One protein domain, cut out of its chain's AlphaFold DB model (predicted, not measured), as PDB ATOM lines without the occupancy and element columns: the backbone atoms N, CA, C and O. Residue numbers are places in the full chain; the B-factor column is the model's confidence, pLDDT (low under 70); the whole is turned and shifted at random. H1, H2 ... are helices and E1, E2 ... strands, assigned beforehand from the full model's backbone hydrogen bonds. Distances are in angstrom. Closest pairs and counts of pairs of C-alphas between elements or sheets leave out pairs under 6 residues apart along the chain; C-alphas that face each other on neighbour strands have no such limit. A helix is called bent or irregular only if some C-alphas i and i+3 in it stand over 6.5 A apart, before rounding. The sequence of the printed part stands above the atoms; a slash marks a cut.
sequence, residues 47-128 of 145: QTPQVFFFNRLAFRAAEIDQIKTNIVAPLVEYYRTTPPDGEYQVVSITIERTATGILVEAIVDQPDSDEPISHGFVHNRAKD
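AT A GLANCE: This is residues 47 to 128 of the 145 residues of an uncharacterized protein of Candidatus Uhrbacteria bacterium (UniProt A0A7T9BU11). A slab of four side-by-side strands, twisted, has one bent helix over one of its faces, while the other face is bare of named elements. The helix's second arm H1b packs over inner strands E2 and E3, while its first arm H1a only grazes the sheet. The printed part has 82 residues, with one named helix and four named strands in the order E1 H1 E2 E3 E4; the class is mixed, helices and strands. The sheet is mixed too, in the order E1 E2 E3 E4, with E1 parallel to E2 and the other neighbours antiparallel. The whole is compact, with a radius of gyration of the C-alphas of 13.5 A, but elongated, spanning 41 by 21 by 19 A.

HOW THE PARTS SIT: Start at inner strand E2, residues 89 to 97. Beside it is E3, residues 101 to 109, antiparallel at 161 degrees; look for N 94 and O 105, 2.8 A apart and within hydrogen-bond range. E3 and edge strand E4, residues 117 to 124, are antiparallel at 162 degrees, with N 106 and O 119 within hydrogen-bond range at 2.8 A. E2, E3 and E4 form a meander, each strand the antiparallel neighbour of the one before, with hairpins E2 and E3, and E3 and E4. On the other side of E2 is edge strand E1, residues 51 to 54, parallel at 4 degrees, with N 53 and O 93 within hydrogen-bond range at 2.9 A. E1 and E4 are apart. By its hydrogen bonds H1, residues 61 to 81, was assigned as one helix, but it is bent: C-alphas 70 and 73 are 6.6 A apart. Its arms H1a, residues 61 to 70, and H1b, residues 73 to 81, stand at a shallow tilt of 28 degrees. E1, H1 and E2 make a strand-helix-strand unit, two parallel neighbour strands with a helix between, and its crossover is left-handed. H1b is on the sheet at a height over the sheet of 9.3 A, over E3, and only just runs along the strands, at 29.8 degrees to E3 on the local plane. The closest C-alphas of H1b and E2 are those of Val 76 and Val 90, 5.9 A apart. H1a only grazes the sheet, with its residues 64 to 68. In both arms every O i to N i+4 pair is within hydrogen-bond range.

IN THESE COORDINATES: Find C-alpha 51 at (90.896, -37.732, 130.861), where E1 begins; it runs 10.0 A to C-alpha 54. H1a runs 14.4 A from C-alpha 61 at (78.877, -44.434, 120.137), and H1b 12.4 A from C-alpha 73. E2 covers 24.3 A, E3 26.1 A, and E4 22.8 A, ending at C-alpha 124 at (87.981, -32.594, 109.098).

THE WHOLE: The two C-alphas farthest apart are those of Asp 112 and Asp 128, 42.7 A. The printed part has no cut; the link E2 to E3 is tight, the others are short, and none is long. The mean pLDDT of the printed part is 71.0; look for values under 70 at residues 47 to 58, 62, 82 to 87, 111 to 116 and 118 to 121.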
ATOM      1  N   GLN A  47     101.334 -38.631 137.442       43.09
ATOM      2  CA  GLN A  47     100.808 -39.275 136.239       43.09
ATOM      3  C   GLN A  47      99.286 -39.422 136.340       43.09
ATOM      4  O   GLN A  47      98.758 -40.415 136.850       43.09
ATOM      5  N   THR A  48      98.565 -38.388 135.916       46.91
ATOM      6  CA  THR A  48      97.123 -38.332 136.081       46.91
ATOM      7  C   THR A  48      96.538 -39.324 135.094       46.91
ATOM      8  O   THR A  48      97.024 -39.405 133.959       46.91
ATOM      9  N   PRO A  49      95.504 -40.092 135.478       53.78
ATOM     10  CA  PRO A  49      94.779 -40.881 134.497       53.78
ATOM     11  C   PRO A  49      94.317 -39.944 133.380       53.78
ATOM     12  O   PRO A  49      93.692 -38.922 133.658       53.78
ATOM     13  N   GLN A  50      94.661 -40.275 132.134       61.25
ATOM     14  CA  GLN A  50      94.307 -39.463 130.971       61.25
ATOM     15  C   GLN A  50      92.790 -39.286 130.925       61.25
ATOM     16  O   GLN A  50      92.042 -40.272 130.965       61.25
ATOM     17  N   VAL A  51      92.330 -38.038 130.859       60.50
ATOM     18  CA  VAL A  51      90.896 -37.732 130.861       60.50
ATOM     19  C   VAL A  51      90.446 -37.319 129.467       60.50
ATOM     20  O   VAL A  51      90.964 -36.371 128.885       60.50
ATOM     21  N   PHE A  52      89.435 -38.012 128.942       62.97
ATOM     22  CA  PHE A  52      88.880 -37.742 127.617       62.97
ATOM     23  C   PHE A  52      87.456 -37.200 127.734       62.97
ATOM     24  O   PHE A  52      86.553 -37.899 128.214       62.97
ATOM     25  N   PHE A  53      87.240 -35.978 127.257       64.25
ATOM     26  CA  PHE A  53      85.935 -35.330 127.253       64.25
ATOM     27  C   PHE A  53      85.323 -35.370 125.857       64.25
ATOM     28  O   PHE A  53      85.835 -34.788 124.904       64.25
ATOM     29  N   PHE A  54      84.179 -36.047 125.761       64.69
ATOM     30  CA  PHE A  54      83.350 -36.071 124.563       64.69
ATOM     31  C   PHE A  54      82.011 -35.430 124.883       64.69
ATOM     32  O   PHE A  54      81.329 -35.856 125.824       64.69
ATOM     33  N   ASN A  55      81.568 -34.484 124.058       62.09
ATOM     34  CA  ASN A  55      80.179 -34.050 124.102       62.09
ATOM     35  C   ASN A  55      79.273 -35.188 123.590       62.09
ATOM     36  O   ASN A  55      79.003 -35.308 122.397       62.09
ATOM     37  N   ARG A  56      78.806 -36.058 124.495       53.12
ATOM     38  CA  ARG A  56      78.017 -37.259 124.159       53.12
ATOM     39  C   ARG A  56      76.708 -36.968 123.418       53.12
ATOM     40  O   ARG A  56      76.213 -37.854 122.736       53.12
ATOM     41  N   LEU A  57      76.153 -35.759 123.525       55.34
ATOM     42  CA  LEU A  57      74.971 -35.359 122.748       55.34
ATOM     43  C   LEU A  57      75.318 -35.046 121.287       55.34
ATOM     44  O   LEU A  57      74.454 -35.122 120.418       55.34
ATOM     45  N   ALA A  58      76.583 -34.724 121.009       64.56
ATOM     46  CA  ALA A  58      77.070 -34.407 119.677       64.56
ATOM     47  C   ALA A  58      77.581 -35.636 118.909       64.56
ATOM     48  O   ALA A  58      77.661 -35.567 117.686       64.56
ATOM     49  N   PHE A  59      77.914 -36.754 119.565       71.25
ATOM     50  CA  PHE A  59      78.555 -37.914 118.927       71.25
ATOM     51  C   PHE A  59      77.814 -39.226 119.181       71.25
ATOM     52  O   PHE A  59      77.318 -39.486 120.275       71.25
ATOM     53  N   ARG A  60      77.777 -40.094 118.165       77.81
ATOM     54  CA  ARG A  60      77.251 -41.464 118.305       77.81
ATOM     55  C   ARG A  60      78.328 -42.387 118.884       77.81
ATOM     56  O   ARG A  60      79.510 -42.141 118.689       77.81
ATOM     57  N   ALA A  61      77.932 -43.491 119.523       71.06
ATOM     58  CA  ALA A  61      78.877 -44.434 120.137       71.06
ATOM     59  C   ALA A  61      79.956 -44.948 119.158       71.06
ATOM     60  O   ALA A  61      81.139 -44.820 119.440       71.06
ATOM     61  N   ALA A  62      79.557 -45.413 117.967       69.69
ATOM     62  CA  ALA A  62      80.496 -45.895 116.946       69.69
ATOM     63  C   ALA A  62      81.473 -44.809 116.449       69.69
ATOM     64  O   ALA A  62      82.609 -45.097 116.089       69.69
ATOM     65  N   GLU A  63      81.037 -43.549 116.447       74.38
ATOM     66  CA  GLU A  63      81.875 -42.410 116.072       74.38
ATOM     67  C   GLU A  63      82.891 -42.083 117.174       74.38
ATOM     68  O   GLU A  63      84.045 -41.796 116.877       74.38
ATOM     69  N   ILE A  64      82.493 -42.198 118.446       75.44
ATOM     70  CA  ILE A  64      83.400 -42.050 119.593       75.44
ATOM     71  C   ILE A  64      84.499 -43.116 119.547       75.44
ATOM     72  O   ILE A  64      85.664 -42.790 119.767       75.44
ATOM     73  N   ASP A  65      84.158 -44.368 119.246       77.00
ATOM     74  CA  ASP A  65      85.146 -45.451 119.161       77.00
ATOM     75  C   ASP A  65      86.140 -45.225 118.012       77.00
ATOM     76  O   ASP A  65      87.348 -45.417 118.177       77.00
ATOM     77  N   GLN A  66      85.655 -44.722 116.875       81.06
ATOM     78  CA  GLN A  66      86.512 -44.320 115.762       81.06
ATOM     79  C   GLN A  66      87.442 -43.159 116.139       81.06
ATOM     80  O   GLN A  66      88.638 -43.237 115.875       81.06
ATOM     81  N   ILE A  67      86.927 -42.110 116.788       79.06
ATOM     82  CA  ILE A  67      87.728 -40.959 117.238       79.06
ATOM     83  C   ILE A  67      88.811 -41.406 118.230       79.06
ATOM     84  O   ILE A  67      89.966 -40.994 118.120       79.06
ATOM     85  N   LYS A  68      88.469 -42.286 119.177       75.25
ATOM     86  CA  LYS A  68      89.445 -42.835 120.129       75.25
ATOM     87  C   LYS A  68      90.593 -43.559 119.427       75.25
ATOM     88  O   LYS A  68      91.748 -43.386 119.799       75.25
ATOM     89  N   THR A  69      90.258 -44.353 118.417       79.19
ATOM     90  CA  THR A  69      91.216 -45.204 117.702       79.19
ATOM     91  C   THR A  69      92.084 -44.401 116.738       79.19
ATOM     92  O   THR A  69      93.292 -44.598 116.691       79.19
ATOM     93  N   ASN A  70      91.480 -43.482 115.986       82.31
ATOM     94  CA  ASN A  70      92.143 -42.807 114.873       82.31
ATOM     95  C   ASN A  70      92.802 -41.486 115.272       82.31
ATOM     96  O   ASN A  70      93.640 -40.992 114.529       82.31
ATOM     97  N   ILE A  71      92.417 -40.898 116.405       82.25
ATOM     98  CA  ILE A  71      92.850 -39.550 116.785       82.25
ATOM     99  C   ILE A  71      93.482 -39.572 118.167       82.25
ATOM    100  O   ILE A  71      94.656 -39.255 118.310       82.25
ATOM    101  N   VAL A  72      92.728 -40.002 119.183       80.12
ATOM    102  CA  VAL A  72      93.192 -39.953 120.577       80.12
ATOM    103  C   VAL A  72      94.412 -40.846 120.797       80.12
ATOM    104  O   VAL A  72      95.410 -40.377 121.334       80.12
ATOM    105  N   ALA A  73      94.355 -42.117 120.390       77.44
ATOM    106  CA  ALA A  73      95.463 -43.044 120.607       77.44
ATOM    107  C   ALA A  73      96.755 -42.620 119.871       77.44
ATOM    108  O   ALA A  73      97.792 -42.564 120.533       77.44
ATOM    109  N   PRO A  74      96.722 -42.240 118.576       78.06
ATOM    110  CA  PRO A  74      97.898 -41.703 117.886       78.06
ATOM    111  C   PRO A  74      98.449 -40.417 118.511       78.06
ATOM    112  O   PRO A  74      99.662 -40.272 118.619       78.06
ATOM    113  N   LEU A  75      97.580 -39.510 118.968       78.62
ATOM    114  CA  LEU A  75      97.993 -38.262 119.618       78.62
ATOM    115  C   LEU A  75      98.724 -38.521 120.940       78.62
ATOM    116  O   LEU A  75      99.770 -37.934 121.205       78.62
ATOM    117  N   VAL A  76      98.188 -39.426 121.763       76.06
ATOM    118  CA  VAL A  76      98.829 -39.848 123.017       76.06
ATOM    119  C   VAL A  76     100.182 -40.504 122.747       76.06
ATOM    120  O   VAL A  76     101.143 -40.223 123.461       76.06
ATOM    121  N   GLU A  77     100.259 -41.365 121.732       77.06
ATOM    122  CA  GLU A  77     101.503 -42.040 121.357       77.06
ATOM    123  C   GLU A  77     102.553 -41.060 120.832       77.06
ATOM    124  O   GLU A  77     103.728 -41.174 121.178       77.06
ATOM    125  N   TYR A  78     102.133 -40.057 120.058       77.94
ATOM    126  CA  TYR A  78     103.021 -39.002 119.595       77.94
ATOM    127  C   TYR A  78     103.676 -38.285 120.773       77.94
ATOM    128  O   TYR A  78     104.895 -38.333 120.887       77.94
ATOM    129  N   TYR A  79     102.917 -37.701 121.706       74.38
ATOM    130  CA  TYR A  79     103.544 -36.973 122.819       74.38
ATOM    131  C   TYR A  79     104.398 -37.873 123.707       74.38
ATOM    132  O   TYR A  79     105.499 -37.477 124.070       74.38
ATOM    133  N   ARG A  80     103.983 -39.125 123.937       71.25
ATOM    134  CA  ARG A  80     104.816 -40.106 124.650       71.25
ATOM    135  C   ARG A  80     106.203 -40.291 124.012       71.25
ATOM    136  O   ARG A  80     107.143 -40.634 124.717       71.25
ATOM    137  N   THR A  81     106.326 -40.090 122.701       70.56
ATOM    138  CA  THR A  81     107.545 -40.358 121.919       70.56
ATOM    139  C   THR A  81     108.244 -39.097 121.380       70.56
ATOM    140  O   THR A  81     109.269 -39.222 120.711       70.56
ATOM    141  N   THR A  82     107.723 -37.888 121.645       64.62
ATOM    142  CA  THR A  82     108.143 -36.647 120.953       64.62
ATOM    143  C   THR A  82     109.399 -35.963 121.513       64.62
ATOM    144  O   THR A  82     109.963 -35.126 120.807       64.62
ATOM    145  N   PRO A  83     109.963 -36.371 122.665       58.84
ATOM    146  CA  PRO A  83     111.410 -36.195 122.805       58.84
ATOM    147  C   PRO A  83     112.139 -37.473 123.261       58.84
ATOM    148  O   PRO A  83     111.578 -38.318 123.959       58.84
ATOM    149  N   PRO A  84     113.431 -37.597 122.916       52.97
ATOM    150  CA  PRO A  84     114.274 -38.697 123.380       52.97
ATOM    151  C   PRO A  84     114.564 -38.653 124.894       52.97
ATOM    152  O   PRO A  84     114.907 -39.689 125.458       52.97
ATOM    153  N   ASP A  85     114.382 -37.492 125.543       53.59
ATOM    154  CA  ASP A  85     114.923 -37.220 126.884       53.59
ATOM    155  C   ASP A  85     113.872 -36.801 127.939       53.59
ATOM    156  O   ASP A  85     114.240 -36.477 129.066       53.59
ATOM    157  N   GLY A  86     112.568 -36.830 127.633       56.16
ATOM    158  CA  GLY A  86     111.538 -36.552 128.643       56.16
ATOM    159  C   GLY A  86     110.114 -36.948 128.241       56.16
ATOM    160  O   GLY A  86     109.644 -36.666 127.150       56.16
ATOM    161  N   GLU A  87     109.391 -37.637 129.113       64.56
ATOM    162  CA  GLU A  87     108.070 -38.172 128.775       64.56
ATOM    163  C   GLU A  87     107.010 -37.058 128.791       64.56
ATOM    164  O   GLU A  87     106.411 -36.784 129.829       64.56
ATOM    165  N   TYR A  88     106.755 -36.408 127.647       73.06
ATOM    166  CA  TYR A  88     105.588 -35.531 127.526       73.06
ATOM    167  C   TYR A  88     104.338 -36.384 127.757       73.06
ATOM    168  O   TYR A  88     104.149 -37.432 127.127       73.06
ATOM    169  N   GLN A  89     103.458 -35.934 128.646       72.88
ATOM    170  CA  GLN A  89     102.268 -36.686 129.014       72.88
ATOM    171  C   GLN A  89     101.014 -35.923 128.612       72.88
ATOM    172  O   GLN A  89     100.746 -34.831 129.096       72.88
ATOM    173  N   VAL A  90     100.178 -36.532 127.772       73.69
ATOM    174  CA  VAL A  90      98.830 -35.999 127.551       73.69
ATOM    175  C   VAL A  90      98.005 -36.197 128.819       73.69
ATOM    176  O   VAL A  90      97.760 -37.333 129.228       73.69
ATOM    177  N   VAL A  91      97.572 -35.096 129.423       73.75
ATOM    178  CA  VAL A  91      96.793 -35.058 130.669       73.75
ATOM    179  C   VAL A  91      95.303 -35.125 130.368       73.75
ATOM    180  O   VAL A  91      94.558 -35.910 130.963       73.75
ATOM    181  N   SER A  92      94.857 -34.314 129.413       70.94
ATOM    182  CA  SER A  92      93.461 -34.271 129.009       70.94
ATOM    183  C   SER A  92      93.313 -34.010 127.521       70.94
ATOM    184  O   SER A  92      94.165 -33.377 126.899       70.94
ATOM    185  N   ILE A  93      92.219 -34.519 126.955       76.88
ATOM    186  CA  ILE A  93      91.798 -34.203 125.593       76.88
ATOM    187  C   ILE A  93      90.318 -33.830 125.607       76.88
ATOM    188  O   ILE A  93      89.475 -34.597 126.090       76.88
ATOM    189  N   THR A  94      90.009 -32.681 125.021       76.94
ATOM    190  CA  THR A  94      88.653 -32.212 124.742       76.94
ATOM    191  C   THR A  94      88.363 -32.366 123.259       76.94
ATOM    192  O   THR A  94      89.186 -32.011 122.417       76.94
ATOM    193  N   ILE A  95      87.190 -32.919 122.940       76.25
ATOM    194  CA  ILE A  95      86.740 -33.094 121.559       76.25
ATOM    195  C   ILE A  95      85.353 -32.490 121.369       76.25
ATOM    196  O   ILE A  95      84.364 -32.941 121.964       76.25
ATOM    197  N   GLU A  96      85.276 -31.510 120.473       74.75
ATOM    198  CA  GLU A  96      84.051 -30.792 120.134       74.75
ATOM    199  C   GLU A  96      83.688 -30.981 118.665       74.75
ATOM    200  O   GLU A  96      84.552 -31.002 117.794       74.75
ATOM    201  N   ARG A  97      82.390 -31.113 118.364       75.38
ATOM    202  CA  ARG A  97      81.929 -31.181 116.975       75.38
ATOM    203  C   ARG A  97      81.898 -29.778 116.378       75.38
ATOM    204  O   ARG A  97      81.283 -28.879 116.944       75.38
ATOM    205  N   THR A  98      82.463 -29.631 115.188       76.62
ATOM    206  CA  THR A  98      82.380 -28.414 114.374       76.62
ATOM    207  C   THR A  98      81.460 -28.634 113.168       76.62
ATOM    208  O   THR A  98      80.932 -29.727 112.952       76.62
ATOM    209  N   ALA A  99      81.260 -27.596 112.350       75.12
ATOM    210  CA  ALA A  99      80.466 -27.706 111.124       75.12
ATOM    211  C   ALA A  99      81.064 -28.700 110.105       75.12
ATOM    212  O   ALA A  99      80.317 -29.333 109.361       75.12
ATOM    213  N   THR A 100      82.393 -28.843 110.072       72.56
ATOM    214  CA  THR A 100      83.120 -29.649 109.074       72.56
ATOM    215  C   THR A 100      83.796 -30.891 109.655       72.56
ATOM    216  O   THR A 100      84.244 -31.750 108.896       72.56
ATOM    217  N   GLY A 101      83.858 -31.034 110.980       79.19
ATOM    218  CA  GLY A 101      84.517 -32.160 111.634       79.19
ATOM    219  C   GLY A 101      84.548 -32.023 113.149       79.19
ATOM    220  O   GLY A 101      83.493 -31.902 113.776       79.19
ATOM    221  N   ILE A 102      85.747 -32.067 113.725       77.94
ATOM    222  CA  ILE A 102      85.968 -31.887 115.160       77.94
ATOM    223  C   ILE A 102      87.095 -30.898 115.445       77.94
ATOM    224  O   ILE A 102      88.017 -30.752 114.650       77.94
ATOM    225  N   LEU A 103      87.015 -30.242 116.594       76.19
ATOM    226  CA  LEU A 103      88.129 -29.572 117.250       76.19
ATOM    227  C   LEU A 103      88.661 -30.523 118.323       76.19
ATOM    228  O   LEU A 103      87.872 -31.088 119.084       76.19
ATOM    229  N   VAL A 104      89.975 -30.711 118.354       77.31
ATOM    230  CA  VAL A 104      90.677 -31.522 119.350       77.31
ATOM    231  C   VAL A 104      91.631 -30.607 120.089       77.31
ATOM    232  O   VAL A 104      92.498 -30.005 119.465       77.31
ATOM    233  N   GLU A 105      91.481 -30.517 121.404       71.56
ATOM    234  CA  GLU A 105      92.376 -29.759 122.277       71.56
ATOM    235  C   GLU A 105      93.001 -30.713 123.287       71.56
ATOM    236  O   GLU A 105      92.289 -31.360 124.052       71.56
ATOM    237  N   ALA A 106      94.325 -30.813 123.283       74.75
ATOM    238  CA  ALA A 106      95.088 -31.600 124.236       74.75
ATOM    239  C   ALA A 106      95.822 -30.684 125.213       74.75
ATOM    240  O   ALA A 106      96.439 -29.700 124.807       74.75
ATOM    241  N   ILE A 107      95.781 -31.035 126.495       75.44
ATOM    242  CA  ILE A 107      96.669 -30.479 127.512       75.44
ATOM    243  C   ILE A 107      97.804 -31.469 127.705       75.44
ATOM    244  O   ILE A 107      97.560 -32.635 128.035       75.44
ATOM    245  N   VAL A 108      99.026 -31.009 127.475       74.00
ATOM    246  CA  VAL A 108     100.231 -31.826 127.557       74.00
ATOM    247  C   VAL A 108     101.108 -31.283 128.674       74.00
ATOM    248  O   VAL A 108     101.414 -30.091 128.723       74.00
ATOM    249  N   ASP A 109     101.466 -32.173 129.585       74.62
ATOM    250  CA  ASP A 109     102.464 -31.934 130.611       74.62
ATOM    251  C   ASP A 109     103.850 -32.128 130.005       74.62
ATOM    252  O   ASP A 109     104.085 -33.109 129.286       74.62
ATOM    253  N   GLN A 110     104.739 -31.172 130.251       70.38
ATOM    254  CA  GLN A 110     106.090 -31.185 129.710       70.38
ATOM    255  C   GLN A 110     107.089 -31.517 130.820       70.38
ATOM    256  O   GLN A 110     106.953 -31.015 131.938       70.38
ATOM    257  N   PRO A 111     108.131 -32.305 130.517       67.69
ATOM    258  CA  PRO A 111     109.247 -32.473 131.435       67.69
ATOM    259  C   PRO A 111     109.883 -31.106 131.725       67.69
ATOM    260  O   PRO A 111     110.049 -30.286 130.822       67.69
ATOM    261  N   ASP A 112     110.230 -30.872 132.991       68.50
ATOM    262  CA  ASP A 112     110.940 -29.674 133.462       68.50
ATOM    263  C   ASP A 112     110.208 -28.331 133.249       68.50
ATOM    264  O   ASP A 112     110.827 -27.266 133.326       68.50
ATOM    265  N   SER A 113     108.887 -28.362 133.034       67.12
ATOM    266  CA  SER A 113     108.029 -27.175 132.975       67.12
ATOM    267  C   SER A 113     106.950 -27.219 134.055       67.12
ATOM    268  O   SER A 113     106.248 -28.213 134.211       67.12
ATOM    269  N   ASP A 114     106.761 -26.102 134.756       64.25
ATOM    270  CA  ASP A 114     105.612 -25.908 135.652       64.25
ATOM    271  C   ASP A 114     104.333 -25.518 134.882       64.25
ATOM    272  O   ASP A 114     103.243 -25.427 135.462       64.25
ATOM    273  N   GLU A 115     104.448 -25.246 133.577       63.25
ATOM    274  CA  GLU A 115     103.342 -24.817 132.729       63.25
ATOM    275  C   GLU A 115     102.989 -25.879 131.673       63.25
ATOM    276  O   GLU A 115     103.838 -26.222 130.847       63.25
ATOM    277  N   PRO A 116     101.731 -26.373 131.642       66.81
ATOM    278  CA  PRO A 116     101.265 -27.202 130.540       66.81
ATOM    279  C   PRO A 116     101.236 -26.434 129.229       66.81
ATOM    280  O   PRO A 116     100.880 -25.251 129.194       66.81
ATOM    281  N   ILE A 117     101.420 -27.168 128.138       70.62
ATOM    282  CA  ILE A 117     101.085 -26.687 126.799       70.62
ATOM    283  C   ILE A 117      99.680 -27.138 126.410       70.62
ATOM    284  O   ILE A 117      99.216 -28.224 126.768       70.62
ATOM    285  N   SER A 118      98.994 -26.281 125.658       67.94
ATOM    286  CA  SER A 118      97.711 -26.599 125.043       67.94
ATOM    287  C   SER A 118      97.897 -26.686 123.538       67.94
ATOM    288  O   SER A 118      98.270 -25.699 122.906       67.94
ATOM    289  N   HIS A 119      97.641 -27.861 122.969       68.75
ATOM    290  CA  HIS A 119      97.732 -28.105 121.534       68.75
ATOM    291  C   HIS A 119      96.340 -28.363 120.962       68.75
ATOM    292  O   HIS A 119      95.688 -29.351 121.302       68.75
ATOM    293  N   GLY A 120      95.889 -27.451 120.099       67.31
ATOM    294  CA  GLY A 120      94.578 -27.489 119.459       67.31
ATOM    295  C   GLY A 120      94.687 -27.671 117.947       67.31
ATOM    296  O   GLY A 120      95.455 -26.965 117.298       67.31
ATOM    297  N   PHE A 121      93.903 -28.580 117.367       69.75
ATOM    298  CA  PHE A 121      93.793 -28.726 115.912       69.75
ATOM    299  C   PHE A 121      92.372 -29.087 115.472       69.75
ATOM    300  O   PHE A 121      91.596 -29.705 116.205       69.75
ATOM    301  N   VAL A 122      92.023 -28.701 114.243       72.62
ATOM    302  CA  VAL A 122      90.748 -29.065 113.615       72.62
ATOM    303  C   VAL A 122      90.958 -30.285 112.733       72.62
ATOM    304  O   VAL A 122      91.757 -30.251 111.801       72.62
ATOM    305  N   HIS A 123      90.190 -31.341 112.990       74.50
ATOM    306  CA  HIS A 123      90.205 -32.563 112.198       74.50
ATOM    307  C   HIS A 123      88.946 -32.669 111.344       74.50
ATOM    308  O   HIS A 123      87.829 -32.799 111.857       74.50
ATOM    309  N   ASN A 124      89.110 -32.586 110.024       79.69
ATOM    310  CA  ASN A 124      87.981 -32.594 109.098       79.69
ATOM    311  C   ASN A 124      87.381 -33.993 108.953       79.69
ATOM    312  O   ASN A 124      88.081 -35.005 108.889       79.69
ATOM    313  N   ARG A 125      86.054 -34.044 108.846       81.00
ATOM    314  CA  ARG A 125      85.331 -35.285 108.587       81.00
ATOM    315  C   ARG A 125      85.475 -35.669 107.115       81.00
ATOM    316  O   ARG A 125      85.246 -34.846 106.227       81.00
ATOM    317  N   ALA A 126      85.821 -36.921 106.849       83.38
ATOM    318  CA  ALA A 126      85.872 -37.454 105.496       83.38
ATOM    319  C   ALA A 126      84.465 -37.535 104.875       83.38
ATOM    320  O   ALA A 126      83.443 -37.535 105.568       83.38
ATOM    321  N   LYS A 127      84.403 -37.622 103.539       83.19
ATOM    322  CA  LYS A 127      83.134 -37.657 102.784       83.19
ATOM    323  C   LYS A 127      82.250 -38.858 103.132       83.19
ATOM    324  O   LYS A 127      81.034 -38.766 103.010       83.19
ATOM    325  N   ASP A 128      82.852 -39.964 103.559       82.69
ATOM    326  CA  ASP A 128      82.158 -41.168 104.029       82.69
ATOM    327  C   ASP A 128      81.643 -41.043 105.477       82.69
ATOM    328  O   ASP A 128      81.010 -41.955 106.008       82.69
TER     329      ASP A 128